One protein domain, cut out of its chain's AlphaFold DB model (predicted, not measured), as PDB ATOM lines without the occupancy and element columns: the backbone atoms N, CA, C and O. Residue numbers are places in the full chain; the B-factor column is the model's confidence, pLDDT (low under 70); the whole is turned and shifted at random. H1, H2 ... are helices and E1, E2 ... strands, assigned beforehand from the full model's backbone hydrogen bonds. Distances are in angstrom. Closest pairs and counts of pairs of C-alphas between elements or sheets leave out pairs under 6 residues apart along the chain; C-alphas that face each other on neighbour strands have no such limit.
ATOM      1  N   LEU A 214     -27.113  13.610 -17.342       78.94
ATOM      2  CA  LEU A 214     -27.918  12.442 -17.676       78.94
ATOM      3  C   LEU A 214     -28.521  11.855 -16.402       78.94
ATOM      4  O   LEU A 214     -27.857  11.780 -15.372       78.94
ATOM      5  N   GLN A 215     -29.766  11.398 -16.492       80.06
ATOM      6  CA  GLN A 215     -30.436  10.716 -15.392       80.06
ATOM      7  C   GLN A 215     -30.755   9.281 -15.794       80.06
ATOM      8  O   GLN A 215     -31.182   9.017 -16.924       80.06
ATOM      9  N   THR A 216     -30.560   8.363 -14.852       83.50
ATOM     10  CA  THR A 216     -30.953   6.964 -15.008       83.50
ATOM     11  C   THR A 216     -32.442   6.822 -14.719       83.50
ATOM     12  O   THR A 216     -32.931   7.282 -13.691       83.50
ATOM     13  N   PHE A 217     -33.155   6.185 -15.639       83.50
ATOM     14  CA  PHE A 217     -34.577   5.875 -15.563       83.50
ATOM     15  C   PHE A 217     -34.763   4.371 -15.654       83.50
ATOM     16  O   PHE A 217     -34.202   3.741 -16.551       83.50
ATOM     17  N   CYS A 218     -35.589   3.795 -14.783       85.31
ATOM     18  CA  CYS A 218     -35.867   2.366 -14.832       85.31
ATOM     19  C   CYS A 218     -37.253   2.049 -15.393       85.31
ATOM     20  O   CYS A 218     -38.258   2.699 -15.085       85.31
ATOM     21  N   LYS A 219     -37.317   1.025 -16.245       84.75
ATOM     22  CA  LYS A 219     -38.552   0.487 -16.827       84.75
ATOM     23  C   LYS A 219     -38.421  -1.028 -16.909       84.75
ATOM     24  O   LYS A 219     -37.455  -1.517 -17.481       84.75
ATOM     25  N   ASP A 220     -39.362  -1.753 -16.312       83.88
ATOM     26  CA  ASP A 220     -39.440  -3.220 -16.373       83.88
ATOM     27  C   ASP A 220     -38.128  -3.943 -15.969       83.88
ATOM     28  O   ASP A 220     -37.761  -4.971 -16.537       83.88
ATOM     29  N   GLY A 221     -37.395  -3.384 -14.993       83.62
ATOM     30  CA  GLY A 221     -36.101  -3.900 -14.511       83.62
ATOM     31  C   GLY A 221     -34.882  -3.557 -15.381       83.62
ATOM     32  O   GLY A 221     -33.773  -3.988 -15.070       83.62
ATOM     33  N   VAL A 222     -35.064  -2.783 -16.453       88.75
ATOM     34  CA  VAL A 222     -34.006  -2.302 -17.353       88.75
ATOM     35  C   VAL A 222     -33.690  -0.839 -17.030       88.75
ATOM     36  O   VAL A 222     -34.602  -0.028 -16.841       88.75
ATOM     37  N   ALA A 223     -32.401  -0.505 -16.975       89.94
ATOM     38  CA  ALA A 223     -31.903   0.850 -16.774       89.94
ATOM     39  C   ALA A 223     -31.697   1.566 -18.119       89.94
ATOM     40  O   ALA A 223     -31.198   0.986 -19.085       89.94
ATOM     41  N   TYR A 224     -32.063   2.843 -18.171       90.62
ATOM     42  CA  TYR A 224     -31.978   3.694 -19.353       90.62
ATOM     43  C   TYR A 224     -31.342   5.024 -18.977       90.62
ATOM     44  O   TYR A 224     -31.752   5.651 -18.005       90.62
ATOM     45  N   VAL A 225     -30.367   5.478 -19.757       87.62
ATOM     46  CA  VAL A 225     -29.671   6.745 -19.515       87.62
ATOM     47  C   VAL A 225     -30.229   7.784 -20.485       87.62
ATOM     48  O   VAL A 225     -30.140   7.603 -21.697       87.62
ATOM     49  N   MET A 226     -30.851   8.850 -19.972       85.25
ATOM     50  CA  MET A 226     -31.559   9.833 -20.805       85.25
ATOM     51  C   MET A 226     -31.373  11.281 -20.332       85.25
ATOM     52  O   MET A 226     -31.125  11.523 -19.145       85.25
ATOM     53  N   PRO A 227     -31.490  12.272 -21.241       83.88
ATOM     54  CA  PRO A 227     -31.411  13.683 -20.875       83.88
ATOM     55  C   PRO A 227     -32.550  14.137 -19.934       83.88
ATOM     56  O   PRO A 227     -33.587  13.470 -19.800       83.88
ATOM     57  N   PRO A 228     -32.388  15.300 -19.276       85.00
ATOM     58  CA  PRO A 228     -33.434  15.961 -18.501       85.00
ATOM     59  C   PRO A 228     -34.441  16.671 -19.420       85.00
ATOM     60  O   PRO A 228     -34.560  17.889 -19.417       85.00
ATOM     61  N   ASP A 229     -35.184  15.892 -20.206       89.69
ATOM     62  CA  ASP A 229     -36.272  16.380 -21.059       89.69
ATOM     63  C   ASP A 229     -37.601  15.689 -20.703       89.69
ATOM     64  O   ASP A 229     -37.706  14.460 -20.708       89.69
ATOM     65  N   ILE A 230     -38.622  16.484 -20.364       91.88
ATOM     66  CA  ILE A 230     -39.943  15.977 -19.959       91.88
ATOM     67  C   ILE A 230     -40.697  15.346 -21.129       91.88
ATOM     68  O   ILE A 230     -41.345  14.316 -20.943       91.88
ATOM     69  N   ALA A 231     -40.631  15.929 -22.324       93.50
ATOM     70  CA  ALA A 231     -41.374  15.420 -23.466       93.50
ATOM     71  C   ALA A 231     -40.813  14.065 -23.918       93.50
ATOM     72  O   ALA A 231     -41.577  13.115 -24.108       93.50
ATOM     73  N   LEU A 232     -39.482  13.928 -23.936       93.19
ATOM     74  CA  LEU A 232     -38.795  12.656 -24.141       93.19
ATOM     75  C   LEU A 232     -39.166  11.625 -23.069       93.19
ATOM     76  O   LEU A 232     -39.508  10.494 -23.413       93.19
ATOM     77  N   ARG A 233     -39.183  11.998 -21.781       92.56
ATOM     78  CA  ARG A 233     -39.600  11.096 -20.684       92.56
ATOM     79  C   ARG A 233     -41.036  10.610 -20.841       92.56
ATOM     80  O   ARG A 233     -41.297   9.423 -20.670       92.56
ATOM     81  N   VAL A 234     -41.965  11.494 -21.202       94.50
ATOM     82  CA  VAL A 234     -43.373  11.141 -21.451       94.50
ATOM     83  C   VAL A 234     -43.498  10.208 -22.659       94.50
ATOM     84  O   VAL A 234     -44.214   9.206 -22.582       94.50
ATOM     85  N   GLY A 235     -42.771  10.496 -23.744       95.25
ATOM     86  CA  GLY A 235     -42.680   9.632 -24.921       95.25
ATOM     87  C   GLY A 235     -42.148   8.237 -24.582       95.25
ATOM     88  O   GLY A 235     -42.744   7.229 -24.956       95.25
ATOM     89  N   PHE A 236     -41.071   8.178 -23.800       94.75
ATOM     90  CA  PHE A 236     -40.430   6.944 -23.350       94.75
ATOM     91  C   PHE A 236     -41.299   6.126 -22.385       94.75
ATOM     92  O   PHE A 236     -41.362   4.887 -22.453       94.75
ATOM     93  N   ARG A 237     -42.004   6.800 -21.468       92.00
ATOM     94  CA  ARG A 237     -42.887   6.109 -20.529       92.00
ATOM     95  C   ARG A 237     -44.111   5.542 -21.237       92.00
ATOM     96  O   ARG A 237     -44.531   4.446 -20.880       92.00
ATOM     97  N   ASN A 238     -44.591   6.210 -22.291       92.38
ATOM     98  CA  ASN A 238     -45.661   5.723 -23.163       92.38
ATOM     99  C   ASN A 238     -46.944   5.372 -22.381       92.38
ATOM    100  O   ASN A 238     -47.521   4.293 -22.512       92.38
ATOM    101  N   VAL A 239     -47.379   6.292 -21.521       94.25
ATOM    102  CA  VAL A 239     -48.589   6.137 -20.706       94.25
ATOM    103  C   VAL A 239     -49.657   7.063 -21.289       94.25
ATOM    104  O   VAL A 239     -49.557   8.274 -21.087       94.25
ATOM    105  N   PRO A 240     -50.698   6.553 -21.980       93.75
ATOM    106  CA  PRO A 240     -51.647   7.403 -22.706       93.75
ATOM    107  C   PRO A 240     -52.321   8.477 -21.842       93.75
ATOM    108  O   PRO A 240     -52.527   9.595 -22.304       93.75
ATOM    109  N   ALA A 241     -52.606   8.168 -20.572       95.44
ATOM    110  CA  ALA A 241     -53.190   9.109 -19.612       95.44
ATOM    111  C   ALA A 241     -52.240  10.249 -19.192       95.44
ATOM    112  O   ALA A 241     -52.711  11.305 -18.781       95.44
ATOM    113  N   ILE A 242     -50.922  10.049 -19.300       96.00
ATOM    114  CA  ILE A 242     -49.895  11.078 -19.085       96.00
ATOM    115  C   ILE A 242     -49.704  11.867 -20.380       96.00
ATOM    116  O   ILE A 242     -49.830  13.088 -20.380       96.00
ATOM    117  N   THR A 243     -49.488  11.180 -21.507       95.12
ATOM    118  CA  THR A 243     -49.321  11.808 -22.826       95.12
ATOM    119  C   THR A 243     -50.480  12.757 -23.149       95.12
ATOM    120  O   THR A 243     -50.244  13.889 -23.557       95.12
ATOM    121  N   ALA A 244     -51.727  12.351 -22.887       95.00
ATOM    122  CA  ALA A 244     -52.912  13.175 -23.129       95.00
ATOM    123  C   ALA A 244     -52.937  14.505 -22.349       95.00
ATOM    124  O   ALA A 244     -53.538  15.462 -22.830       95.00
ATOM    125  N   GLN A 245     -52.282  14.588 -21.186       96.06
ATOM    126  CA  GLN A 245     -52.187  15.826 -20.399       96.06
ATOM    127  C   GLN A 245     -51.140  16.794 -20.960       96.06
ATOM    128  O   GLN A 245     -51.293  18.005 -20.832       96.06
ATOM    129  N   PHE A 246     -50.106  16.269 -21.620       95.12
ATOM    130  CA  PHE A 246     -49.043  17.065 -22.227       95.12
ATOM    131  C   PHE A 246     -49.318  17.486 -23.675       95.12
ATOM    132  O   PHE A 246     -48.842  18.539 -24.088       95.12
ATOM    133  N   LEU A 247     -50.111  16.723 -24.438       91.94
ATOM    134  CA  LEU A 247     -50.454  17.059 -25.830       91.94
ATOM    135  C   LEU A 247     -50.934  18.516 -26.049       91.94
ATOM    136  O   LEU A 247     -50.532  19.097 -27.057       91.94
ATOM    137  N   PRO A 248     -51.736  19.142 -25.157       92.69
ATOM    138  CA  PRO A 248     -52.127  20.550 -25.294       92.69
ATOM    139  C   PRO A 248     -50.995  21.557 -25.032       92.69
ATOM    140  O   PRO A 248     -51.101  22.702 -25.464       92.69
ATOM    141  N   LEU A 249     -49.943  21.150 -24.314       92.50
ATOM    142  CA  LEU A 249     -48.811  21.992 -23.902       92.50
ATOM    143  C   LEU A 249     -47.645  21.962 -24.904       92.50
ATOM    144  O   LEU A 249     -46.779  22.835 -24.851       92.50
ATOM    145  N   TRP A 250     -47.602  20.954 -25.782       92.19
ATOM    146  CA  TRP A 250     -46.486  20.690 -26.692       92.19
ATOM    147  C   TRP A 250     -46.573  21.446 -28.023       92.19
ATOM    148  O   TRP A 250     -47.502  21.248 -28.826       92.19
ATOM    149  N   GLY A 251     -45.532  22.230 -28.302       91.31
ATOM    150  CA  GLY A 251     -45.191  22.723 -29.629       91.31
ATOM    151  C   GLY A 251     -44.529  21.640 -30.498       91.31
ATOM    152  O   GLY A 251     -44.579  20.452 -30.168       91.31
ATOM    153  N   PRO A 252     -43.956  22.017 -31.653       91.00
ATOM    154  CA  PRO A 252     -43.295  21.075 -32.559       91.00
ATOM    155  C   PRO A 252     -42.069  20.384 -31.943       91.00
ATOM    156  O   PRO A 252     -41.923  19.167 -32.079       91.00
ATOM    157  N   ASP A 253     -41.235  21.145 -31.231       91.06
ATOM    158  CA  ASP A 253     -40.001  20.667 -30.597       91.06
ATOM    159  C   ASP A 253     -40.314  19.591 -29.548       91.06
ATOM    160  O   ASP A 253     -39.779  18.482 -29.609       91.06
ATOM    161  N   GLU A 254     -41.272  19.842 -28.645       93.00
ATOM    162  CA  GLU A 254     -41.651  18.845 -27.641       93.00
ATOM    163  C   GLU A 254     -42.281  17.592 -28.266       93.00
ATOM    164  O   GLU A 254     -42.085  16.489 -27.761       93.00
ATOM    165  N   ARG A 255     -42.998  17.703 -29.393       94.06
ATOM    166  CA  ARG A 255     -43.511  16.511 -30.097       94.06
ATOM    167  C   ARG A 255     -42.393  15.705 -30.759       94.06
ATOM    168  O   ARG A 255     -42.500  14.481 -30.811       94.06
ATOM    169  N   SER A 256     -41.331  16.361 -31.227       94.19
ATOM    170  CA  SER A 256     -40.135  15.697 -31.764       94.19
ATOM    171  C   SER A 256     -39.357  14.980 -30.654       94.19
ATOM    172  O   SER A 256     -39.043  13.798 -30.795       94.19
ATOM    173  N   ALA A 257     -39.161  15.625 -29.499       94.12
ATOM    174  CA  ALA A 257     -38.581  14.995 -28.309       94.12
ATOM    175  C   ALA A 257     -39.445  13.827 -27.783       94.12
ATOM    176  O   ALA A 257     -38.932  12.756 -27.454       94.12
ATOM    177  N   ALA A 258     -40.774  13.970 -27.780       95.38
ATOM    178  CA  ALA A 258     -41.687  12.877 -27.448       95.38
ATOM    179  C   ALA A 258     -41.621  11.718 -28.459       95.38
ATOM    180  O   ALA A 258     -41.761  10.560 -28.058       95.38
ATOM    181  N   LEU A 259     -41.367  11.995 -29.746       96.88
ATOM    182  CA  LEU A 259     -41.152  10.954 -30.756       96.88
ATOM    183  C   LEU A 259     -39.842  10.207 -30.495       96.88
ATOM    184  O   LEU A 259     -39.849   8.979 -30.523       96.88
ATOM    185  N   GLN A 260     -38.757  10.909 -30.155       95.75
ATOM    186  CA  GLN A 260     -37.499  10.288 -29.720       95.75
ATOM    187  C   GLN A 260     -37.706   9.366 -28.516       95.75
ATOM    188  O   GLN A 260     -37.272   8.217 -28.542       95.75
ATOM    189  N   GLY A 261     -38.460   9.803 -27.502       95.56
ATOM    190  CA  GLY A 261     -38.842   8.949 -26.374       95.56
ATOM    191  C   GLY A 261     -39.668   7.723 -26.792       95.56
ATOM    192  O   GLY A 261     -39.397   6.597 -26.365       95.56
ATOM    193  N   ALA A 262     -40.663   7.901 -27.665       97.25
ATOM    194  CA  ALA A 262     -41.478   6.799 -28.181       97.25
ATOM    195  C   ALA A 262     -40.628   5.776 -28.961       97.25
ATOM    196  O   ALA A 262     -40.784   4.570 -28.768       97.25
ATOM    197  N   VAL A 263     -39.679   6.256 -29.769       97.75
ATOM    198  CA  VAL A 263     -38.681   5.462 -30.499       97.75
ATOM    199  C   VAL A 263     -37.729   4.740 -29.539       97.75
ATOM    200  O   VAL A 263     -37.530   3.536 -29.686       97.75
ATOM    201  N   MET A 264     -37.214   5.414 -28.510       95.94
ATOM    202  CA  MET A 264     -36.353   4.833 -27.470       95.94
ATOM    203  C   MET A 264     -37.060   3.749 -26.645       95.94
ATOM    204  O   MET A 264     -36.421   2.831 -26.140       95.94
ATOM    205  N   SER A 265     -38.386   3.816 -26.514       94.19
ATOM    206  CA  SER A 265     -39.179   2.829 -25.768       94.19
ATOM    207  C   SER A 265     -39.817   1.727 -26.619       94.19
ATOM    208  O   SER A 265     -40.451   0.831 -26.058       94.19
ATOM    209  N   GLY A 266     -39.693   1.783 -27.949       96.12
ATOM    210  CA  GLY A 266     -40.334   0.827 -28.858       96.12
ATOM    211  C   GLY A 266     -41.844   1.023 -29.058       96.12
ATOM    212  O   GLY A 266     -42.510   0.116 -29.558       96.12
ATOM    213  N   SER A 267     -42.424   2.169 -28.674       96.12
ATOM    214  CA  SER A 267     -43.877   2.383 -28.748       96.12
ATOM    215  C   SER A 267     -44.369   2.755 -30.148       96.12
ATOM    216  O   SER A 267     -44.584   3.922 -30.478       96.12
ATOM    217  N   ILE A 268     -44.624   1.738 -30.974       97.62
ATOM    218  CA  ILE A 268     -45.151   1.899 -32.341       97.62
ATOM    219  C   ILE A 268     -46.480   2.673 -32.355       97.62
ATOM    220  O   ILE A 268     -46.727   3.488 -33.242       97.62
ATOM    221  N   ALA A 269     -47.338   2.447 -31.354       96.31
ATOM    222  CA  ALA A 269     -48.625   3.130 -31.243       96.31
ATOM    223  C   ALA A 269     -48.459   4.644 -31.028       96.31
ATOM    224  O   ALA A 269     -49.129   5.429 -31.699       96.31
ATOM    225  N   LEU A 270     -47.539   5.054 -30.146       96.19
ATOM    226  CA  LEU A 270     -47.281   6.468 -29.876       96.19
ATOM    227  C   LEU A 270     -46.480   7.132 -31.002       96.19
ATOM    228  O   LEU A 270     -46.795   8.263 -31.362       96.19
ATOM    229  N   MET A 271     -45.527   6.426 -31.620       98.00
ATOM    230  CA  MET A 271     -44.841   6.904 -32.828       98.00
ATOM    231  C   MET A 271     -45.854   7.253 -33.933       98.00
ATOM    232  O   MET A 271     -45.871   8.379 -34.428       98.00
ATOM    233  N   ASN A 272     -46.777   6.336 -34.245       97.56
ATOM    234  CA  ASN A 272     -47.845   6.573 -35.223       97.56
ATOM    235  C   ASN A 272     -48.770   7.738 -34.822       97.56
ATOM    236  O   ASN A 272     -49.173   8.524 -35.679       97.56
ATOM    237  N   GLN A 273     -49.104   7.870 -33.532       95.56
ATOM    238  CA  GLN A 273     -49.923   8.977 -33.031       95.56
ATOM    239  C   GLN A 273     -49.223  10.335 -33.199       95.56
ATOM    240  O   GLN A 273     -49.866  11.300 -33.600       95.56
ATOM    241  N   LEU A 274     -47.920  10.420 -32.918       95.88
ATOM    242  CA  LEU A 274     -47.144  11.656 -33.048       95.88
ATOM    243  C   LEU A 274     -46.952  12.058 -34.518       95.88
ATOM    244  O   LEU A 274     -47.132  13.230 -34.851       95.88
ATOM    245  N   VAL A 275     -46.717  11.096 -35.416       96.62
ATOM    246  CA  VAL A 275     -46.711  11.349 -36.870       96.62
ATOM    247  C   VAL A 275     -48.078  11.853 -37.351       96.62
ATOM    248  O   VAL A 275     -48.153  12.841 -38.079       96.62
ATOM    249  N   ALA A 276     -49.184  11.266 -36.876       95.12
ATOM    250  CA  ALA A 276     -50.535  11.755 -37.181       95.12
ATOM    251  C   ALA A 276     -50.832  13.166 -36.620       95.12
ATOM    252  O   ALA A 276     -51.736  13.843 -37.110       95.12
ATOM    253  N   LEU A 277     -50.063  13.627 -35.627       92.12
ATOM    254  CA  LEU A 277     -50.092  14.989 -35.076       92.12
ATOM    255  C   LEU A 277     -49.097  15.951 -35.761       92.12
ATOM    256  O   LEU A 277     -48.923  17.083 -35.296       92.12
ATOM    257  N   GLY A 278     -48.480  15.520 -36.868       93.50
ATOM    258  CA  GLY A 278     -47.657  16.345 -37.752       93.50
ATOM    259  C   GLY A 278     -46.148  16.297 -37.497       93.50
ATOM    260  O   GLY A 278     -45.449  17.164 -38.014       93.50
ATOM    261  N   VAL A 279     -45.637  15.338 -36.717       95.06
ATOM    262  CA  VAL A 279     -44.182  15.140 -36.579       95.06
ATOM    263  C   VAL A 279     -43.639  14.405 -37.805       95.06
ATOM    264  O   VAL A 279     -44.107  13.313 -38.125       95.06
ATOM    265  N   ASP A 280     -42.638  14.982 -38.468       94.19
ATOM    266  CA  ASP A 280     -41.894  14.323 -39.543       94.19
ATOM    267  C   ASP A 280     -40.700  13.547 -38.946       94.19
ATOM    268  O   ASP A 280     -39.805  14.174 -38.374       94.19
ATOM    269  N   PRO A 281     -40.644  12.205 -39.055       93.81
ATOM    270  CA  PRO A 281     -39.528  11.416 -38.536       93.81
ATOM    271  C   PRO A 281     -38.214  11.605 -39.318       93.81
ATOM    272  O   PRO A 281     -37.177  11.157 -38.837       93.81
ATOM    273  N   GLN A 282     -38.234  12.234 -40.499       91.12
ATOM    274  CA  GLN A 282     -37.031  12.562 -41.278       91.12
ATOM    275  C   GLN A 282     -36.487  13.966 -40.963       91.12
ATOM    276  O   GLN A 282     -35.307  14.225 -41.180       91.12
ATOM    277  N   HIS A 283     -37.325  14.861 -40.427       88.56
ATOM    278  CA  HIS A 283     -36.985  16.260 -40.156       88.56
ATOM    279  C   HIS A 283     -37.512  16.681 -38.776       88.56
ATOM    280  O   HIS A 283     -38.497  17.418 -38.654       88.56
ATOM    281  N   LEU A 284     -36.855  16.184 -37.724       87.69
ATOM    282  CA  LEU A 284     -37.159  16.566 -36.343       87.69
ATOM    283  C   LEU A 284     -36.939  18.069 -36.115       87.69
ATOM    284  O   LEU A 284     -36.094  18.696 -36.755       87.69
ATOM    285  N   GLN A 285     -37.698  18.638 -35.177       83.31
ATOM    286  CA  GLN A 285     -37.570  20.036 -34.755       83.31
ATOM    287  C   GLN A 285     -36.980  20.131 -33.342       83.31
ATOM    288  O   GLN A 285     -37.171  19.230 -32.523       83.31
ATOM    289  N   GLY A 286     -36.296  21.243 -33.071       76.38
ATOM    290  CA  GLY A 286     -35.607  21.517 -31.809       76.38
ATOM    291  C   GLY A 286     -34.191  20.934 -31.721       76.38
ATOM    292  O   GLY A 286     -33.843  19.970 -32.403       76.38
ATOM    293  N   ASP A 287     -33.376  21.518 -30.839       66.88
ATOM    294  CA  ASP A 287     -32.084  20.943 -30.453       66.88
ATOM    295  C   ASP A 287     -32.337  19.702 -29.590       66.88
ATOM    296  O   ASP A 287     -32.875  19.796 -28.483       66.88
ATOM    297  N   SER A 288     -31.924  18.536 -30.079       66.50
ATOM    298  CA  SER A 288     -32.055  17.274 -29.354       66.50
ATOM    299  C   SER A 288     -30.693  16.621 -29.137       66.50
ATOM    300  O   SER A 288     -29.756  16.846 -29.894       66.50
ATOM    301  N   ARG A 289     -30.576  15.799 -28.087       67.62
ATOM    302  CA  ARG A 289     -29.330  15.074 -27.773       67.62
ATOM    303  C   ARG A 289     -29.136  13.805 -28.619       67.62
ATOM    304  O   ARG A 289     -28.123  13.136 -28.458       67.62
ATOM    305  N   PHE A 290     -30.125  13.457 -29.436       74.56
ATOM    306  CA  PHE A 290     -30.092  12.321 -30.347       74.56
ATOM    307  C   PHE A 290     -30.190  12.868 -31.767       74.56
ATOM    308  O   PHE A 290     -31.292  13.168 -32.228       74.56
ATOM    309  N   GLU A 291     -29.057  13.026 -32.447       76.00
ATOM    310  CA  GLU A 291     -29.040  13.595 -33.803       76.00
ATOM    311  C   GLU A 291     -29.789  12.676 -34.787       76.00
ATOM    312  O   GLU A 291     -30.428  13.149 -35.728       76.00
ATOM    313  N   SER A 292     -29.833  11.368 -34.494       87.31
ATOM    314  CA  SER A 292     -30.657  10.383 -35.203       87.31
ATOM    315  C   SER A 292     -31.761   9.734 -34.349       87.31
ATOM    316  O   SER A 292     -31.563   9.342 -33.194       87.31
ATOM    317  N   LEU A 293     -32.921   9.448 -34.959       94.88
ATOM    318  CA  LEU A 293     -33.921   8.553 -34.354       94.88
ATOM    319  C   LEU A 293     -33.380   7.127 -34.139       94.88
ATOM    320  O   LEU A 293     -33.792   6.459 -33.190       94.88
ATOM    321  N   TYR A 294     -32.424   6.652 -34.945       96.56
ATOM    322  CA  TYR A 294     -31.781   5.363 -34.670       96.56
ATOM    323  C   TYR A 294     -30.903   5.416 -33.414       96.56
ATOM    324  O   TYR A 294     -30.802   4.405 -32.720       96.56
ATOM    325  N   ALA A 295     -30.329   6.574 -33.073       95.00
ATOM    326  CA  ALA A 295     -29.592   6.764 -31.826       95.00
ATOM    327  C   ALA A 295     -30.536   6.757 -30.613       95.00
ATOM    328  O   ALA A 295     -30.250   6.097 -29.615       95.00
ATOM    329  N   SER A 296     -31.728   7.356 -30.741       95.81
ATOM    330  CA  SER A 296     -32.803   7.183 -29.750       95.81
ATOM    331  C   SER A 296     -33.200   5.708 -29.591       95.81
ATOM    332  O   SER A 296     -33.320   5.220 -28.470       95.81
ATOM    333  N   ALA A 297     -33.370   4.964 -30.693       97.44
ATOM    334  CA  ALA A 297     -33.702   3.537 -30.641       97.44
ATOM    335  C   ALA A 297     -32.586   2.710 -29.974       97.44
ATOM    336  O   ALA A 297     -32.875   1.816 -29.177       97.44
ATOM    337  N   ALA A 298     -31.323   3.033 -30.257       97.12
ATOM    338  CA  ALA A 298     -30.147   2.415 -29.658       97.12
ATOM    339  C   ALA A 298     -30.066   2.648 -28.143       97.12
ATOM    340  O   ALA A 298     -29.879   1.692 -27.392       97.12
ATOM    341  N   ALA A 299     -30.304   3.882 -27.687       95.06
ATOM    342  CA  ALA A 299     -30.292   4.265 -26.273       95.06
ATOM    343  C   ALA A 299     -31.304   3.498 -25.399       95.06
ATOM    344  O   ALA A 299     -31.205   3.521 -24.171       95.06
ATOM    345  N   GLY A 300     -32.281   2.816 -26.010       94.25
ATOM    346  CA  GLY A 300     -33.205   1.918 -25.320       94.25
ATOM    347  C   GLY A 300     -33.262   0.483 -25.849       94.25
ATOM    348  O   GLY A 300     -34.202  -0.234 -25.507       94.25
ATOM    349  N   ALA A 301     -32.302   0.064 -26.684       95.62
ATOM    350  CA  ALA A 301     -32.285  -1.239 -27.365       95.62
ATOM    351  C   ALA A 301     -33.609  -1.585 -28.093       95.62
ATOM    352  O   ALA A 301     -34.024  -2.747 -28.178       95.62
ATOM    353  N   ALA A 302     -34.300  -0.570 -28.617       96.19
ATOM    354  CA  ALA A 302     -35.675  -0.648 -29.097       96.19
ATOM    355  C   ALA A 302     -35.775  -1.235 -30.516       96.19
ATOM    356  O   ALA A 302     -36.070  -0.549 -31.494       96.19
ATOM    357  N   ILE A 303     -35.567  -2.547 -30.620       96.44
ATOM    358  CA  ILE A 303     -35.570  -3.325 -31.870       96.44
ATOM    359  C   ILE A 303     -36.817  -3.081 -32.736       96.44
ATOM    360  O   ILE A 303     -36.700  -2.960 -33.954       96.44
ATOM    361  N   ALA A 304     -38.004  -2.971 -32.127       95.50
ATOM    362  CA  ALA A 304     -39.251  -2.716 -32.856       95.50
ATOM    363  C   ALA A 304     -39.234  -1.376 -33.616       95.50
ATOM    364  O   ALA A 304     -39.811  -1.269 -34.697       95.50
ATOM    365  N   SER A 305     -38.537  -0.371 -33.079       98.19
ATOM    366  CA  SER A 305     -38.400   0.943 -33.706       98.19
ATOM    367  C   SER A 305     -37.550   0.896 -34.970       98.19
ATOM    368  O   SER A 305     -37.802   1.676 -35.877       98.19
ATOM    369  N   VAL A 306     -36.586  -0.026 -35.078       97.94
ATOM    370  CA  VAL A 306     -35.707  -0.118 -36.256       97.94
ATOM    371  C   VAL A 306     -36.506  -0.437 -37.521       97.94
ATOM    372  O   VAL A 306     -36.374   0.260 -38.524       97.94
ATOM    373  N   ASP A 307     -37.397  -1.433 -37.458       96.19
ATOM    374  CA  ASP A 307     -38.286  -1.767 -38.578       96.19
ATOM    375  C   ASP A 307     -39.270  -0.621 -38.883       96.19
ATOM    376  O   ASP A 307     -39.601  -0.378 -40.043       96.19
ATOM    377  N   TRP A 308     -39.741   0.113 -37.869       98.12
ATOM    378  CA  TRP A 308     -40.641   1.256 -38.066       98.12
ATOM    379  C   TRP A 308     -39.949   2.437 -38.757       98.12
ATOM    380  O   TRP A 308     -40.474   2.961 -39.735       98.12
ATOM    381  N   LEU A 309     -38.749   2.805 -38.299       98.00
ATOM    382  CA  LEU A 309     -37.942   3.892 -38.856       98.00
ATOM    383  C   LEU A 309     -37.557   3.619 -40.313       98.00
ATOM    384  O   LEU A 309     -37.691   4.507 -41.156       98.00
ATOM    385  N   ALA A 310     -37.179   2.378 -40.634       96.19
ATOM    386  CA  ALA A 310     -36.879   1.972 -42.003       96.19
ATOM    387  C   ALA A 310     -38.115   2.092 -42.917       96.19
ATOM    388  O   ALA A 310     -38.021   2.615 -44.027       96.19
ATOM    389  N   ASN A 311     -39.297   1.686 -42.435       96.19
ATOM    390  CA  ASN A 311     -40.561   1.856 -43.163       96.19
ATOM    391  C   ASN A 311     -41.003   3.330 -43.281       96.19
ATOM    392  O   ASN A 311     -41.687   3.683 -44.240       96.19
ATOM    393  N   ALA A 312     -40.596   4.194 -42.346       95.31
ATOM    394  CA  ALA A 312     -40.785   5.645 -42.411       95.31
ATOM    395  C   ALA A 312     -39.760   6.359 -43.326       95.31
ATOM    396  O   ALA A 312     -39.819   7.580 -43.483       95.31
ATOM    397  N   GLY A 313     -38.832   5.617 -43.944       95.50
ATOM    398  CA  GLY A 313     -37.811   6.140 -44.858       95.50
ATOM    399  C   GLY A 313     -36.586   6.758 -44.175       95.50
ATOM    400  O   GLY A 313     -35.733   7.317 -44.862       95.50
ATOM    401  N   VAL A 314     -36.471   6.655 -42.847       95.75
ATOM    402  CA  VAL A 314     -35.334   7.207 -42.098       95.75
ATOM    403  C   VAL A 314     -34.069   6.423 -42.454       95.75
ATOM    404  O   VAL A 314     -34.020   5.198 -42.298       95.75
ATOM    405  N   THR A 315     -33.050   7.144 -42.919       95.06
ATOM    406  CA  THR A 315     -31.784   6.621 -43.454       95.06
ATOM    407  C   THR A 315     -30.617   7.332 -42.770       95.06
ATOM    408  O   THR A 315     -30.723   8.516 -42.463       95.06
ATOM    409  N   LEU A 316     -29.519   6.619 -42.503       93.50
ATOM    410  CA  LEU A 316     -28.269   7.217 -42.019       93.50
ATOM    411  C   LEU A 316     -27.364   7.580 -43.199       93.50
ATOM    412  O   LEU A 316     -27.197   6.775 -44.123       93.50
ATOM    413  N   HIS A 317     -26.742   8.756 -43.138       91.56
ATOM    414  CA  HIS A 317     -25.992   9.337 -44.255       91.56
ATOM    415  C   HIS A 317     -24.515   9.571 -43.904       91.56
ATOM    416  O   HIS A 317     -23.620   9.272 -44.710       91.56
ATOM    417  N   ALA A 318     -24.235  10.065 -42.694       91.56
ATOM    418  CA  ALA A 318     -22.887  10.340 -42.214       91.56
ATOM    419  C   ALA A 318     -22.301   9.158 -41.427       91.56
ATOM    420  O   ALA A 318     -23.004   8.329 -40.851       91.56
ATOM    421  N   ALA A 319     -20.968   9.083 -41.383       90.75
ATOM    422  CA  ALA A 319     -20.279   8.134 -40.505       90.75
ATOM    423  C   ALA A 319     -20.513   8.461 -39.016       90.75
ATOM    424  O   ALA A 319     -20.507   7.549 -38.191       90.75
ATOM    425  N   GLU A 320     -20.749   9.742 -38.718       90.75
ATOM    426  CA  GLU A 320     -21.041  10.297 -37.393       90.75
ATOM    427  C   GLU A 320     -22.380   9.772 -36.846       90.75
ATOM    428  O   GLU A 320     -22.405   9.291 -35.717       90.75
ATOM    429  N   ASP A 321     -23.444   9.700 -37.663       91.50
ATOM    430  CA  ASP A 321     -24.730   9.112 -37.250       91.50
ATOM    431  C   ASP A 321     -24.574   7.645 -36.797       91.50
ATOM    432  O   ASP A 321     -25.193   7.195 -35.833       91.50
ATOM    433  N   VAL A 322     -23.735   6.874 -37.502       94.12
ATOM    434  CA  VAL A 322     -23.454   5.466 -37.173       94.12
ATOM    435  C   VAL A 322     -22.658   5.367 -35.871       94.12
ATOM    436  O   VAL A 322     -22.944   4.507 -35.037       94.12
ATOM    437  N   ASP A 323     -21.688   6.257 -35.671       93.25
ATOM    438  CA  ASP A 323     -20.940   6.355 -34.418       93.25
ATOM    439  C   ASP A 323     -21.843   6.724 -33.235       93.25
ATOM    440  O   ASP A 323     -21.698   6.132 -32.165       93.25
ATOM    441  N   GLU A 324     -22.796   7.641 -33.427       92.94
ATOM    442  CA  GLU A 324     -23.771   8.048 -32.412       92.94
ATOM    443  C   GLU A 324     -24.668   6.869 -32.000       92.94
ATOM    444  O   GLU A 324     -24.800   6.560 -30.814       92.94
ATOM    445  N   VAL A 325     -25.213   6.143 -32.985       96.00
ATOM    446  CA  VAL A 325     -26.019   4.928 -32.781       96.00
ATOM    447  C   VAL A 325     -25.266   3.894 -31.941       96.00
ATOM    448  O   VAL A 325     -25.816   3.360 -30.977       96.00
ATOM    449  N   TRP A 326     -24.004   3.610 -32.270       96.44
ATOM    450  CA  TRP A 326     -23.226   2.610 -31.534       96.44
ATOM    451  C   TRP A 326     -22.680   3.117 -30.196       96.44
ATOM    452  O   TRP A 326     -22.524   2.304 -29.285       96.44
ATOM    453  N   ALA A 327     -22.460   4.423 -30.029       94.38
ATOM    454  CA  ALA A 327     -22.151   5.025 -28.732       94.38
ATOM    455  C   ALA A 327     -23.329   4.873 -27.760       94.38
ATOM    456  O   ALA A 327     -23.162   4.304 -26.684       94.38
ATOM    457  N   TRP A 328     -24.535   5.285 -28.163       94.75
ATOM    458  CA  TRP A 328     -25.729   5.162 -27.324       94.75
ATOM    459  C   TRP A 328     -26.129   3.713 -27.046       94.75
ATOM    460  O   TRP A 328     -26.577   3.406 -25.940       94.75
ATOM    461  N   PHE A 329     -25.920   2.798 -28.001       96.94
ATOM    462  CA  PHE A 329     -26.109   1.373 -27.731       96.94
ATOM    463  C   PHE A 329     -25.090   0.844 -26.712       96.94
ATOM    464  O   PHE A 329     -25.450   0.099 -25.801       96.94
ATOM    465  N   ALA A 330     -23.821   1.242 -26.833       96.12
ATOM    466  CA  ALA A 330     -22.777   0.847 -25.897       96.12
ATOM    467  C   ALA A 330     -23.060   1.367 -24.474       96.12
ATOM    468  O   ALA A 330     -23.000   0.570 -23.539       96.12
ATOM    469  N   GLU A 331     -23.471   2.630 -24.323       93.44
ATOM    470  CA  GLU A 331     -23.942   3.222 -23.056       93.44
ATOM    471  C   GLU A 331     -25.121   2.434 -22.456       93.44
ATOM    472  O   GLU A 331     -25.099   2.084 -21.276       93.44
ATOM    473  N   TRP A 332     -26.125   2.058 -23.265       94.50
ATOM    474  CA  TRP A 332     -27.230   1.212 -22.795       94.50
ATOM    475  C   TRP A 332     -26.747  -0.171 -22.328       94.50
ATOM    476  O   TRP A 332     -27.209  -0.669 -21.296       94.50
ATOM    477  N   THR A 333     -25.803  -0.798 -23.043       95.00
ATOM    478  CA  THR A 333     -25.247  -2.094 -22.613       95.00
ATOM    479  C   THR A 333     -24.389  -1.991 -21.358       95.00
ATOM    480  O   THR A 333     -24.424  -2.928 -20.565       95.00
ATOM    481  N   ASP A 334     -23.655  -0.891 -21.148       91.75
ATOM    482  CA  ASP A 334     -22.944  -0.685 -19.885       91.75
ATOM    483  C   ASP A 334     -23.943  -0.509 -18.746       91.75
ATOM    484  O   ASP A 334     -23.841  -1.202 -17.737       91.75
ATOM    485  N   ALA A 335     -24.945   0.363 -18.907       90.19
ATOM    486  CA  ALA A 335     -25.913   0.709 -17.866       90.19
ATOM    487  C   ALA A 335     -26.616  -0.511 -17.233       90.19
ATOM    488  O   ALA A 335     -26.993  -0.453 -16.061       90.19
ATOM    489  N   ASN A 336     -26.754  -1.614 -17.972       90.31
ATOM    490  CA  ASN A 336     -27.545  -2.781 -17.595       90.31
ATOM    491  C   ASN A 336     -26.734  -3.961 -17.028       90.31
ATOM    492  O   ASN A 336     -25.522  -4.078 -17.193       90.31
ATOM    493  N   LEU A 337     -27.433  -4.885 -16.355       89.38
ATOM    494  CA  LEU A 337     -26.834  -6.136 -15.876       89.38
ATOM    495  C   LEU A 337     -26.327  -6.993 -17.055       89.38
ATOM    496  O   LEU A 337     -26.993  -7.027 -18.094       89.38
ATOM    497  N   PRO A 338     -25.224  -7.760 -16.903       91.19
ATOM    498  CA  PRO A 338     -24.607  -8.496 -18.012       91.19
ATOM    499  C   PRO A 338     -25.538  -9.438 -18.792       91.19
ATOM    500  O   PRO A 338     -25.359  -9.615 -19.996       91.19
ATOM    501  N   GLU A 339     -26.536 -10.031 -18.136       90.81
ATOM    502  CA  GLU A 339     -27.530 -10.905 -18.779       90.81
ATOM    503  C   GLU A 339     -28.512 -10.121 -19.667       90.81
ATOM    504  O   GLU A 339     -28.782 -10.520 -20.803       90.81
ATOM    505  N   ILE A 340     -28.995  -8.971 -19.179       92.38
ATOM    506  CA  ILE A 340     -29.873  -8.050 -19.918       92.38
ATOM    507  C   ILE A 340     -29.107  -7.461 -21.106       92.38
ATOM    508  O   ILE A 340     -29.580  -7.528 -22.243       92.38
ATOM    509  N   ALA A 341     -27.898  -6.953 -20.851       94.44
ATOM    510  CA  ALA A 341     -27.026  -6.359 -21.856       94.44
ATOM    511  C   ALA A 341     -26.690  -7.347 -22.986       94.44
ATOM    512  O   ALA A 341     -26.761  -6.980 -24.157       94.44
ATOM    513  N   ARG A 342     -26.398  -8.617 -22.661       95.88
ATOM    514  CA  ARG A 342     -26.107  -9.667 -23.654       95.88
ATOM    515  C   ARG A 342     -27.307  -9.965 -24.544       95.88
ATOM    516  O   ARG A 342     -27.183  -9.920 -25.765       95.88
ATOM    517  N   LYS A 343     -28.474 -10.215 -23.942       95.88
ATOM    518  CA  LYS A 343     -29.718 -10.482 -24.678       95.88
ATOM    519  C   LYS A 343     -30.107  -9.300 -25.574       95.88
ATOM    520  O   LYS A 343     -30.556  -9.507 -26.700       95.88
ATOM    521  N   GLY A 344     -29.912  -8.073 -25.084       96.06
ATOM    522  CA  GLY A 344     -30.081  -6.853 -25.870       96.06
ATOM    523  C   GLY A 344     -29.100  -6.774 -27.040       96.06
ATOM    524  O   GLY A 344     -29.534  -6.539 -28.160       96.06
ATOM    525  N   ALA A 345     -27.808  -7.033 -26.817       97.31
ATOM    526  CA  ALA A 345     -26.764  -6.997 -27.846       97.31
ATOM    527  C   ALA A 345     -26.983  -8.012 -28.977       97.31
ATOM    528  O   ALA A 345     -26.920  -7.641 -30.149       97.31
ATOM    529  N   GLU A 346     -27.296  -9.269 -28.650       97.44
ATOM    530  CA  GLU A 346     -27.589 -10.314 -29.641       97.44
ATOM    531  C   GLU A 346     -28.782  -9.929 -30.531       97.44
ATOM    532  O   GLU A 346     -28.724 -10.041 -31.758       97.44
ATOM    533  N   ALA A 347     -29.863  -9.432 -29.924       97.12
ATOM    534  CA  ALA A 347     -31.078  -9.074 -30.644       97.12
ATOM    535  C   ALA A 347     -30.953  -7.731 -31.397       97.12
ATOM    536  O   ALA A 347     -31.493  -7.590 -32.498       97.12
ATOM    537  N   TRP A 348     -30.193  -6.772 -30.857       97.56
ATOM    538  CA  TRP A 348     -29.871  -5.511 -31.525       97.56
ATOM    539  C   TRP A 348     -29.010  -5.732 -32.767       97.56
ATOM    540  O   TRP A 348     -29.327  -5.150 -33.793       97.56
ATOM    541  N   LEU A 349     -28.006  -6.619 -32.742       95.81
ATOM    542  CA  LEU A 349     -27.175  -6.909 -33.924       95.81
ATOM    543  C   LEU A 349     -27.990  -7.394 -35.133       95.81
ATOM    544  O   LEU A 349     -27.694  -7.034 -36.275       95.81
ATOM    545  N   VAL A 350     -29.040  -8.184 -34.889       95.94
ATOM    546  CA  VAL A 350     -29.976  -8.631 -35.935       95.94
ATOM    547  C   VAL A 350     -30.852  -7.477 -36.435       95.94
ATOM    548  O   VAL A 350     -31.155  -7.406 -37.626       95.94
ATOM    549  N   ALA A 351     -31.256  -6.565 -35.548       96.50
ATOM    550  CA  ALA A 351     -32.056  -5.397 -35.901       96.50
ATOM    551  C   ALA A 351     -31.237  -4.346 -36.668       96.50
ATOM    552  O   ALA A 351     -31.648  -3.915 -37.742       96.50
ATOM    553  N   SER A 352     -30.053  -3.984 -36.167       94.94
ATOM    554  CA  SER A 352     -29.181  -2.946 -36.720       94.94
ATOM    555  C   SER A 352     -28.727  -3.249 -38.149       94.94
ATOM    556  O   SER A 352     -28.518  -2.333 -38.935       94.94
ATOM    557  N   ALA A 353     -28.642  -4.530 -38.520       93.56
ATOM    558  CA  ALA A 353     -28.367  -4.964 -39.890       93.56
ATOM    559  C   ALA A 353     -29.444  -4.540 -40.916       93.56
ATOM    560  O   ALA A 353     -29.196  -4.617 -42.118       93.56
ATOM    561  N   LYS A 354     -30.627  -4.101 -40.460       94.69
ATOM    562  CA  LYS A 354     -31.718  -3.588 -41.301       94.69
ATOM    563  C   LYS A 354     -31.738  -2.062 -41.436       94.69
ATOM    564  O   LYS A 354     -32.549  -1.558 -42.207       94.69
ATOM    565  N   ILE A 355     -30.910  -1.335 -40.679       95.81
ATOM    566  CA  ILE A 355     -30.874   0.133 -40.719       95.81
ATOM    567  C   ILE A 355     -30.462   0.568 -42.136       95.81
ATOM    568  O   ILE A 355     -29.377   0.182 -42.585       95.81
ATOM    569  N   PRO A 356     -31.283   1.353 -42.859       95.94
ATOM    570  CA  PRO A 356     -30.896   1.914 -44.142       95.94
ATOM    571  C   PRO A 356     -29.708   2.860 -43.948       95.94
ATOM    572  O   PRO A 356     -29.761   3.789 -43.142       95.94
ATOM    573  N   MET A 357     -28.631   2.606 -44.684       94.81
ATOM    574  CA  MET A 357     -27.394   3.383 -44.657       94.81
ATOM    575  C   MET A 357     -26.944   3.647 -46.091       94.81
ATOM    576  O   MET A 357     -26.890   2.715 -46.899       94.81
ATOM    577  N   ASP A 358     -26.562   4.884 -46.392       93.56
ATOM    578  CA  ASP A 358     -25.913   5.248 -47.653       93.56
ATOM    579  C   ASP A 358     -24.609   6.038 -47.412       93.56
ATOM    580  O   ASP A 358     -23.998   5.925 -46.347       93.56
ATOM    581  N   GLY A 359     -24.112   6.745 -48.431       92.69
ATOM    582  CA  GLY A 359     -23.056   7.749 -48.276       92.69
ATOM    583  C   GLY A 359     -21.803   7.275 -47.528       92.69
ATOM    584  O   GLY A 359     -21.103   6.348 -47.957       92.69
ATOM    585  N   ALA A 360     -21.497   7.967 -46.428       91.50
ATOM    586  CA  ALA A 360     -20.398   7.634 -45.525       91.50
ATOM    587  C   ALA A 360     -20.822   6.623 -44.443       91.50
ATOM    588  O   ALA A 360     -20.003   5.790 -44.049       91.50
ATOM    589  N   ALA A 361     -22.093   6.629 -44.026       90.75
ATOM    590  CA  ALA A 361     -22.650   5.668 -43.069       90.75
ATOM    591  C   ALA A 361     -22.393   4.210 -43.500       90.75
ATOM    592  O   ALA A 361     -21.859   3.410 -42.733       90.75
ATOM    593  N   ALA A 362     -22.651   3.882 -44.770       90.00
ATOM    594  CA  ALA A 362     -22.456   2.539 -45.335       90.00
ATOM    595  C   ALA A 362     -20.989   2.039 -45.331       90.00
ATOM    596  O   ALA A 362     -20.725   0.850 -45.573       90.00
ATOM    597  N   GLN A 363     -20.029   2.936 -45.079       87.38
ATOM    598  CA  GLN A 363     -18.594   2.647 -45.030       87.38
ATOM    599  C   GLN A 363     -18.086   2.464 -43.588       87.38
ATOM    600  O   GLN A 363     -17.104   1.744 -43.392       87.38
ATOM    601  N   ASN A 364     -18.766   3.026 -42.577       84.62
ATOM    602  CA  ASN A 364     -18.354   2.961 -41.170       84.62
ATOM    603  C   ASN A 364     -18.715   1.614 -40.504       84.62
ATOM    604  O   ASN A 364     -19.583   1.511 -39.640       84.62
ATOM    605  N   ARG A 365     -18.051   0.536 -40.937       76.44
ATOM    606  CA  ARG A 365     -18.343  -0.837 -40.479       76.44
ATOM    607  C   ARG A 365     -17.694  -1.222 -39.147       76.44
ATOM    608  O   ARG A 365     -18.073  -2.247 -38.585       76.44
ATOM    609  N   ILE A 366     -16.715  -0.449 -38.669       83.75
ATOM    610  CA  ILE A 366     -15.925  -0.770 -37.469       83.75
ATOM    611  C   ILE A 366     -16.438  -0.077 -36.195       83.75
ATOM    612  O   ILE A 366     -16.209  -0.598 -35.099       83.75
ATOM    613  N   ALA A 367     -17.236   0.992 -36.343       84.69
ATOM    614  CA  ALA A 367     -17.926   1.699 -35.259       84.69
ATOM    615  C   ALA A 367     -18.508   0.808 -34.144       84.69
ATOM    616  O   ALA A 367     -18.285   1.138 -32.981       84.69
ATOM    617  N   PRO A 368     -19.176  -0.338 -34.410       94.25
ATOM    618  CA  PRO A 368     -19.730  -1.163 -33.335       94.25
ATOM    619  C   PRO A 368     -18.672  -1.594 -32.311       94.25
ATOM    620  O   PRO A 368     -18.897  -1.490 -31.106       94.25
ATOM    621  N   LEU A 369     -17.497  -2.040 -32.778       95.69
ATOM    622  CA  LEU A 369     -16.421  -2.505 -31.900       95.69
ATOM    623  C   LEU A 369     -15.635  -1.335 -31.301       95.69
ATOM    624  O   LEU A 369     -15.284  -1.395 -30.124       95.69
ATOM    625  N   GLU A 370     -15.399  -0.264 -32.063       94.69
ATOM    626  CA  GLU A 370     -14.720   0.933 -31.548       94.69
ATOM    627  C   GLU A 370     -15.522   1.612 -30.439       94.69
ATOM    628  O   GLU A 370     -14.961   1.919 -29.389       94.69
ATOM    629  N   ARG A 371     -16.839   1.779 -30.608       95.38
ATOM    630  CA  ARG A 371     -17.707   2.404 -29.601       95.38
ATOM    631  C   ARG A 371     -17.899   1.507 -28.374       95.38
ATOM    632  O   ARG A 371     -17.811   2.009 -27.256       95.38
ATOM    633  N   ALA A 372     -18.021   0.187 -28.551       95.94
ATOM    634  CA  ALA A 372     -18.054  -0.760 -27.433       95.94
ATOM    635  C   ALA A 372     -16.769  -0.714 -26.576       95.94
ATOM    636  O   ALA A 372     -16.839  -0.675 -25.346       95.94
ATOM    637  N   VAL A 373     -15.598  -0.656 -27.219       95.06
ATOM    638  CA  VAL A 373     -14.290  -0.524 -26.550       95.06
ATOM    639  C   VAL A 373     -14.058   0.886 -25.987       95.06
ATOM    640  O   VAL A 373     -13.392   1.043 -24.965       95.06
ATOM    641  N   TYR A 374     -14.600   1.926 -26.624       93.88
ATOM    642  CA  TYR A 374     -14.501   3.303 -26.145       93.88
ATOM    643  C   TYR A 374     -15.269   3.507 -24.838       93.88
ATOM    644  O   TYR A 374     -14.678   4.004 -23.879       93.88
ATOM    645  N   VAL A 375     -16.544   3.102 -24.801       92.56
ATOM    646  CA  VAL A 375     -17.399   3.170 -23.602       92.56
ATOM    647  C   VAL A 375     -16.907   2.198 -22.526       92.56
ATOM    648  O   VAL A 375     -16.975   2.506 -21.343       92.56
ATOM    649  N   GLY A 376     -16.335   1.058 -22.930       92.44
ATOM    650  CA  GLY A 376     -15.755   0.079 -22.012       92.44
ATOM    651  C   GLY A 376     -16.695  -1.070 -21.640       92.44
ATOM    652  O   GLY A 376     -16.450  -1.744 -20.645       92.44
ATOM    653  N   THR A 377     -17.734  -1.331 -22.442       93.12
ATOM    654  CA  THR A 377     -18.749  -2.380 -22.212       93.12
ATOM    655  C   THR A 377     -18.210  -3.778 -22.576       93.12
ATOM    656  O   THR A 377     -18.123  -4.131 -23.760       93.12
ATOM    657  N   PRO A 378     -17.843  -4.638 -21.599       92.62
ATOM    658  CA  PRO A 378     -17.160  -5.901 -21.901       92.62
ATOM    659  C   PRO A 378     -18.101  -6.928 -22.543       92.62
ATOM    660  O   PRO A 378     -17.678  -7.769 -23.337       92.62
ATOM    661  N   VAL A 379     -19.397  -6.835 -22.224       95.00
ATOM    662  CA  VAL A 379     -20.449  -7.710 -22.753       95.00
ATOM    663  C   VAL A 379     -20.676  -7.451 -24.238       95.00
ATOM    664  O   VAL A 379     -20.690  -8.405 -25.016       95.00
ATOM    665  N   LEU A 380     -20.793  -6.183 -24.652       96.62
ATOM    666  CA  LEU A 380     -20.971  -5.852 -26.066       96.62
ATOM    667  C   LEU A 380     -19.729  -6.229 -26.881       96.62
ATOM    668  O   LEU A 380     -19.864  -6.831 -27.945       96.62
ATOM    669  N   VAL A 381     -18.523  -5.974 -26.355       96.62
ATOM    670  CA  VAL A 381     -17.272  -6.429 -26.985       96.62
ATOM    671  C   VAL A 381     -17.264  -7.953 -27.165       96.62
ATOM    672  O   VAL A 381     -16.982  -8.429 -28.264       96.62
ATOM    673  N   GLN A 382     -17.627  -8.733 -26.138       95.81
ATOM    674  CA  GLN A 382     -17.680 -10.197 -26.244       95.81
ATOM    675  C   GLN A 382     -18.660 -10.671 -27.331       95.81
ATOM    676  O   GLN A 382     -18.295 -11.532 -28.135       95.81
ATOM    677  N   VAL A 383     -19.872 -10.107 -27.385       96.88
ATOM    678  CA  VAL A 383     -20.882 -10.470 -28.395       96.88
ATOM    679  C   VAL A 383     -20.405 -10.087 -29.804       96.88
ATOM    680  O   VAL A 383     -20.467 -10.909 -30.716       96.88
ATOM    681  N   LEU A 384     -19.839  -8.893 -29.997       96.94
ATOM    682  CA  LEU A 384     -19.300  -8.470 -31.297       96.94
ATOM    683  C   LEU A 384     -18.195  -9.412 -31.802       96.94
ATOM    684  O   LEU A 384     -18.223  -9.830 -32.960       96.94
ATOM    685  N   LEU A 385     -17.255  -9.814 -30.942       95.56
ATOM    686  CA  LEU A 385     -16.204 -10.765 -31.324       95.56
ATOM    687  C   LEU A 385     -16.771 -12.147 -31.701       95.56
ATOM    688  O   LEU A 385     -16.304 -12.758 -32.663       95.56
ATOM    689  N   GLN A 386     -17.807 -12.625 -31.003       95.94
ATOM    690  CA  GLN A 386     -18.511 -13.869 -31.354       95.94
ATOM    691  C   GLN A 386     -19.214 -13.776 -32.718       95.94
ATOM    692  O   GLN A 386     -19.237 -14.752 -33.467       95.94
ATOM    693  N   HIS A 387     -19.717 -12.592 -33.073       94.94
ATOM    694  CA  HIS A 387     -20.334 -12.297 -34.368       94.94
ATOM    695  C   HIS A 387     -19.327 -11.896 -35.470       94.94
ATOM    696  O   HIS A 387     -19.725 -11.464 -36.552       94.94
ATOM    697  N   GLY A 388     -18.024 -12.107 -35.246       93.81
ATOM    698  CA  GLY A 388     -16.993 -12.046 -36.287       93.81
ATOM    699  C   GLY A 388     -16.301 -10.695 -36.473       93.81
ATOM    700  O   GLY A 388     -15.460 -10.583 -37.372       93.81
ATOM    701  N   TYR A 389     -16.593  -9.699 -35.628       94.81
ATOM    702  CA  TYR A 389     -15.790  -8.474 -35.546       94.81
ATOM    703  C   TYR A 389     -14.370  -8.812 -35.069       94.81
ATOM    704  O   TYR A 389     -14.169  -9.749 -34.294       94.81
ATOM    705  N   ARG A 390     -13.359  -8.070 -35.536       94.56
ATOM    706  CA  ARG A 390     -11.949  -8.405 -35.291       94.56
ATOM    707  C   ARG A 390     -11.218  -7.265 -34.601       94.56
ATOM    708  O   ARG A 390     -11.134  -6.161 -35.121       94.56
ATOM    709  N   VAL A 391     -10.543  -7.590 -33.498       92.38
ATOM    710  CA  VAL A 391      -9.590  -6.697 -32.806       92.38
ATOM    711  C   VAL A 391      -8.492  -6.188 -33.752       92.38
ATOM    712  O   VAL A 391      -7.965  -5.094 -33.561       92.38
ATOM    713  N   ALA A 392      -8.165  -6.966 -34.794       91.81
ATOM    714  CA  ALA A 392      -7.215  -6.607 -35.847       91.81
ATOM    715  C   ALA A 392      -7.576  -5.303 -36.583       91.81
ATOM    716  O   ALA A 392      -6.662  -4.585 -36.990       91.81
ATOM    717  N   ASP A 393      -8.871  -4.992 -36.680       91.06
ATOM    718  CA  ASP A 393      -9.412  -3.892 -37.480       91.06
ATOM    719  C   ASP A 393      -9.559  -2.583 -36.669       91.06
ATOM    720  O   ASP A 393      -9.802  -1.533 -37.253       91.06
ATOM    721  N   LEU A 394      -9.375  -2.629 -35.339       92.81
ATOM    722  CA  LEU A 394      -9.392  -1.453 -34.453       92.81
ATOM    723  C   LEU A 394      -8.211  -0.504 -34.704       92.81
ATOM    724  O   LEU A 394      -7.062  -0.956 -34.796       92.81
ATOM    725  N   ALA A 395      -8.475   0.807 -34.663       89.44
ATOM    726  CA  ALA A 395      -7.424   1.821 -34.604       89.44
ATOM    727  C   ALA A 395      -6.536   1.675 -33.336       89.44
ATOM    728  O   ALA A 395      -6.996   1.151 -32.309       89.44
ATOM    729  N   PRO A 396      -5.255   2.106 -33.370       89.69
ATOM    730  CA  PRO A 396      -4.301   1.915 -32.269       89.69
ATOM    731  C   PRO A 396      -4.782   2.409 -30.894       89.69
ATOM    732  O   PRO A 396      -4.542   1.752 -29.880       89.69
ATOM    733  N   GLU A 397      -5.486   3.538 -30.862       88.38
ATOM    734  CA  GLU A 397      -6.066   4.159 -29.669       88.38
ATOM    735  C   GLU A 397      -7.142   3.290 -29.000       88.38
ATOM    736  O   GLU A 397      -7.195   3.216 -27.770       88.38
ATOM    737  N   TYR A 398      -7.951   2.575 -29.787       91.88
ATOM    738  CA  TYR A 398      -8.937   1.632 -29.264       91.88
ATOM    739  C   TYR A 398      -8.288   0.304 -28.880       91.88
ATOM    740  O   TYR A 398      -8.681  -0.288 -27.880       91.88
ATOM    741  N   ARG A 399      -7.243  -0.153 -29.588       92.50
ATOM    742  CA  ARG A 399      -6.531  -1.387 -29.208       92.50
ATOM    743  C   ARG A 399      -5.948  -1.308 -27.794       92.50
ATOM    744  O   ARG A 399      -6.125  -2.247 -27.027       92.50
ATOM    745  N   ALA A 400      -5.359  -0.174 -27.414       89.38
ATOM    746  CA  ALA A 400      -4.855   0.028 -26.053       89.38
ATOM    747  C   ALA A 400      -5.961  -0.053 -24.977       89.38
ATOM    748  O   ALA A 400      -5.721  -0.574 -23.889       89.38
ATOM    749  N   ARG A 401      -7.182   0.421 -25.279       92.00
ATOM    750  CA  ARG A 401      -8.353   0.260 -24.395       92.00
ATOM    751  C   ARG A 401      -8.830  -1.190 -24.344       92.00
ATOM    752  O   ARG A 401      -9.065  -1.704 -23.258       92.00
ATOM    753  N   PHE A 402      -8.912  -1.863 -25.493       93.81
ATOM    754  CA  PHE A 402      -9.283  -3.276 -25.578       93.81
ATOM    755  C   PHE A 402      -8.351  -4.160 -24.734       93.81
ATOM    756  O   PHE A 402      -8.822  -5.009 -23.980       93.81
ATOM    757  N   ASP A 403      -7.038  -3.926 -24.805       92.06
ATOM    758  CA  ASP A 403      -6.052  -4.684 -24.031       92.06
ATOM    759  C   ASP A 403      -6.215  -4.478 -22.513       92.06
ATOM    760  O   ASP A 403      -6.049  -5.425 -21.744       92.06
ATOM    761  N   ALA A 404      -6.634  -3.286 -22.074       89.00
ATOM    762  CA  ALA A 404      -6.981  -3.018 -20.676       89.00
ATOM    763  C   ALA A 404      -8.308  -3.671 -20.225       89.00
ATOM    764  O   ALA A 404      -8.527  -3.842 -19.028       89.00
ATOM    765  N   MET A 405      -9.183  -4.060 -21.160       90.00
ATOM    766  CA  MET A 405     -10.480  -4.691 -20.882       90.00
ATOM    767  C   MET A 405     -10.443  -6.227 -20.850       90.00
ATOM    768  O   MET A 405     -11.474  -6.833 -20.567       90.00
ATOM    769  N   GLN A 406      -9.312  -6.883 -21.145       89.81
ATOM    770  CA  GLN A 406      -9.277  -8.344 -21.334       89.81
ATOM    771  C   GLN A 406      -9.827  -9.131 -20.130       89.81
ATOM    772  O   GLN A 406     -10.640 -10.036 -20.316       89.81
ATOM    773  N   ASP A 407      -9.457  -8.759 -18.901       86.44
ATOM    774  CA  ASP A 407      -9.970  -9.401 -17.682       86.44
ATOM    775  C   ASP A 407     -11.490  -9.159 -17.483       86.44
ATOM    776  O   ASP A 407     -12.233 -10.143 -17.449       86.44
ATOM    777  N   PRO A 408     -12.017  -7.913 -17.528       84.25
ATOM    778  CA  PRO A 408     -13.463  -7.651 -17.592       84.25
ATOM    779  C   PRO A 408     -14.233  -8.363 -18.721       84.25
ATOM    780  O   PRO A 408     -15.410  -8.673 -18.552       84.25
ATOM    781  N   ILE A 409     -13.616  -8.632 -19.878       86.88
ATOM    782  CA  ILE A 409     -14.249  -9.369 -20.993       86.88
ATOM    783  C   ILE A 409     -14.385 -10.865 -20.663       86.88
ATOM    784  O   ILE A 409     -15.362 -11.505 -21.063       86.88
ATOM    785  N   HIS A 410     -13.426 -11.435 -19.931       82.00
ATOM    786  CA  HIS A 410     -13.486 -12.818 -19.453       82.00
ATOM    787  C   HIS A 410     -14.374 -12.976 -18.213       82.00
ATOM    788  O   HIS A 410     -15.071 -13.986 -18.080       82.00
ATOM    789  N   HIS A 411     -14.396 -11.961 -17.349       80.38
ATOM    790  CA  HIS A 411     -15.119 -11.933 -16.083       80.38
ATOM    791  C   HIS A 411     -16.004 -10.674 -15.985       80.38
ATOM    792  O   HIS A 411     -15.723  -9.780 -15.184       80.38
ATOM    793  N   PRO A 412     -17.077 -10.575 -16.803       78.19
ATOM    794  CA  PRO A 412     -17.951  -9.406 -16.838       78.19
ATOM    795  C   PRO A 412     -18.765  -9.297 -15.547       78.19
ATOM    796  O   PRO A 412     -19.857  -9.852 -15.412       78.19
ATOM    797  N   HIS A 413     -18.217  -8.546 -14.599       75.81
ATOM    798  CA  HIS A 413     -18.833  -8.224 -13.324       75.81
ATOM    799  C   HIS A 413     -19.148  -6.732 -13.277       75.81
ATOM    800  O   HIS A 413     -18.249  -5.904 -13.145       75.81
ATOM    801  N   LYS A 414     -20.438  -6.388 -13.334       73.38
ATOM    802  CA  LYS A 414     -20.902  -5.080 -12.872       73.38
ATOM    803  C   LYS A 414     -21.239  -5.218 -11.384       73.38
ATOM    804  O   LYS A 414     -21.987  -6.140 -11.047       73.38
ATOM    805  N   PRO A 415     -20.697  -4.373 -10.484       59.62
ATOM    806  CA  PRO A 415     -21.201  -4.294  -9.121       59.62
ATOM    807  C   PRO A 415     -22.702  -4.036  -9.190       59.62
ATOM    808  O   PRO A 415     -23.134  -3.148  -9.923       59.62
ATOM    809  N   VAL A 416     -23.485  -4.822  -8.461       51.22
ATOM    810  CA  VAL A 416     -24.922  -4.589  -8.326       51.22
ATOM    811  C   VAL A 416     -25.085  -3.699  -7.094       51.22
ATOM    812  O   VAL A 416     -24.990  -4.226  -5.986       51.22
ATOM    813  N   PRO A 417     -25.246  -2.363  -7.220       53.31
ATOM    814  CA  PRO A 417     -25.874  -1.616  -6.136       53.31
ATOM    815  C   PRO A 417     -27.261  -2.229  -5.924       53.31
ATOM    816  O   PRO A 417     -27.889  -2.602  -6.918       53.31
ATOM    817  N   ASP A 418     -27.696  -2.370  -4.666       47.41
ATOM    818  CA  ASP A 418     -28.773  -3.302  -4.273       47.41
ATOM    819  C   ASP A 418     -30.064  -3.173  -5.094       47.41
ATOM    820  O   ASP A 418     -30.731  -4.178  -5.319       47.41
ATOM    821  N   SER A 419     -30.328  -2.000  -5.675       53.44
ATOM    822  CA  SER A 419     -30.829  -1.937  -7.052       53.44
ATOM    823  C   SER A 419     -30.587  -0.567  -7.689       53.44
ATOM    824  O   SER A 419     -30.623   0.472  -7.034       53.44
ATOM    825  N   VAL A 420     -30.403  -0.540  -9.013       59.66
ATOM    826  CA  VAL A 420     -30.542   0.703  -9.802       59.66
ATOM    827  C   VAL A 420     -32.029   1.070  -9.981       59.66
ATOM    828  O   VAL A 420     -32.340   2.201 -10.339       59.66
ATOM    829  N   CYS A 421     -32.945   0.121  -9.732       70.12
ATOM    830  CA  CYS A 421     -34.335   0.180 -10.187       70.12
ATOM    831  C   CYS A 421     -35.443  -0.106  -9.151       70.12
ATOM    832  O   CYS A 421     -36.597   0.118  -9.514       70.12
ATOM    833  N   ASP A 422     -35.191  -0.553  -7.910       64.44
ATOM    834  CA  ASP A 422     -36.307  -0.860  -6.982       64.44
ATOM    835  C   ASP A 422     -37.034   0.406  -6.519       64.44
ATOM    836  O   ASP A 422     -38.240   0.373  -6.292       64.44
ATOM    837  N   ASP A 423     -36.343   1.550  -6.439       55.16
ATOM    838  CA  ASP A 423     -36.992   2.831  -6.133       55.16
ATOM    839  C   ASP A 423     -38.037   3.227  -7.191       55.16
ATOM    840  O   ASP A 423     -38.970   3.977  -6.884       55.16
ATOM    841  N   ASP A 424     -37.888   2.737  -8.426       57.59
ATOM    842  CA  ASP A 424     -38.782   2.937  -9.576       57.59
ATOM    843  C   ASP A 424     -39.764   1.770  -9.802       57.59
ATOM    844  O   ASP A 424     -40.530   1.805 -10.770       57.59
ATOM    845  N   ALA A 425     -39.782   0.767  -8.918       50.88
ATOM    846  CA  ALA A 425     -40.819  -0.258  -8.904       50.88
ATOM    847  C   ALA A 425     -42.130   0.305  -8.321       50.88
ATOM    848  O   ALA A 425     -42.140   0.901  -7.241       50.88
TER     849      ALA A 425
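Overview. This is residues 214 to 425 of the 426 residues of an uncharacterized protein of Burkholderia aenigmatica (UniProt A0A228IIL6). What shape does the backbone make? It winds through helical hairpins set one after another into a slab, with H3, H5, H7, H9 and H11 following one another in one row and H4, H6, H8, H10 and H12 in a second row. H1 packs on H3 with H2 beside it, a small hairpin of E1 and E2 lies by the last residues of H7, and a tail, residues 411 to 425, runs from H12 back along the side where E1 and E2 lie. What is it made of, and how large is it? The printed part has 212 residues, with two named strands, antiparallel neighbours, followed by twelve named helices, H1 to H12; the class is mostly helix. The whole is compact, with a radius of gyration of the C-alphas of 17.2 A, and only just flat, spanning 52 by 46 by 25 A.

Arrangement. Where do the strands sit? E1, residues 215 to 219, and E2, residues 222 to 226, form an antiparallel hairpin at 146 degrees, with N 217 and O 224 within hydrogen-bond range at 2.8 A. The closest C-alphas of E2 and H7, residues 319 to 335, are those of Ala 223 and Ala 335, 6.1 A apart. What follows the strands? H1, residues 230 to 237, and H2, residues 240 to 246, form a helical hairpin at a shallow tilt of 6 degrees, their closest C-alphas, Val 234 and Thr 243, 6.1 A apart. H1 touches H3, residues 252 to 264, the closest C-alphas being those of Phe 236 and Gly 261, 4.0 A. H3 and H4, residues 268 to 276, form a helical hairpin, closest at the C-alphas of Ala 262 and Met 271, 5.7 A. Which helices lead on from H3? With residues 260 to 264 alone H3 touches H5, residues 293 to 299, the closest C-alphas being Met 264 and Ala 297, 4.3 A. H5 touches H7 at a shallow tilt of 27 degrees, closest at C-alphas 295 and 325, 4.1 A. H7 touches H9, residues 367 to 375, at C-alphas 330 and 372, 5.2 A, and H9 touches H11, residues 396 to 404, at C-alphas 373 and 402, 5.8 A. Which lead on from H4, and are the helix backbones within range? H4 and H6, residues 303 to 311, only just touch, with 3 pairs of C-alphas within 8 A, the closest those of Ile 268 and Ser 305, 7.0 A. H8, residues 338 to 352, touches H6 with residues 347 to 352 alone, closest at C-alphas 303 and 351, 5.7 A, and touches H10, residues 378 to 386, at C-alphas 342 and 379, 6.1 A; H10 touches H12, residues 406 to 410, at C-alphas 378 and 409, 4.6 A. Every O i to N i+4 pair is within hydrogen-bond range in H1, H3, H4, H5, H7, H9, H10 and H12, against 2 of 3 in H2, 4 of 5 in H6, 10 of 11 in H8 and 4 of 5 in H11.

Along the chain. Where does the first element begin and the last end? E1 begins at C-alpha 215, (-30.436, 10.716, -15.392), and H12 ends at C-alpha 410, (-13.486, -12.818, -19.453). Which elements are longest? From first to last C-alpha H7 measures 24.5 A, H8 20.0 A and H3 18.4 A.

Size, cuts and confidence. How far does it reach, and is it cut? The two C-alphas farthest apart, those of Pro 248 and Ala 392, are 53.5 A apart, and the printed part has no cut. Which links are long, and where is confidence low? The links H4 to H5, 16 residues, and H8 to H9, 14 residues, are long. The mean pLDDT of the printed part is 90.1, and residues 287 to 289, 415 to 420 and 422 to 425 are under 70.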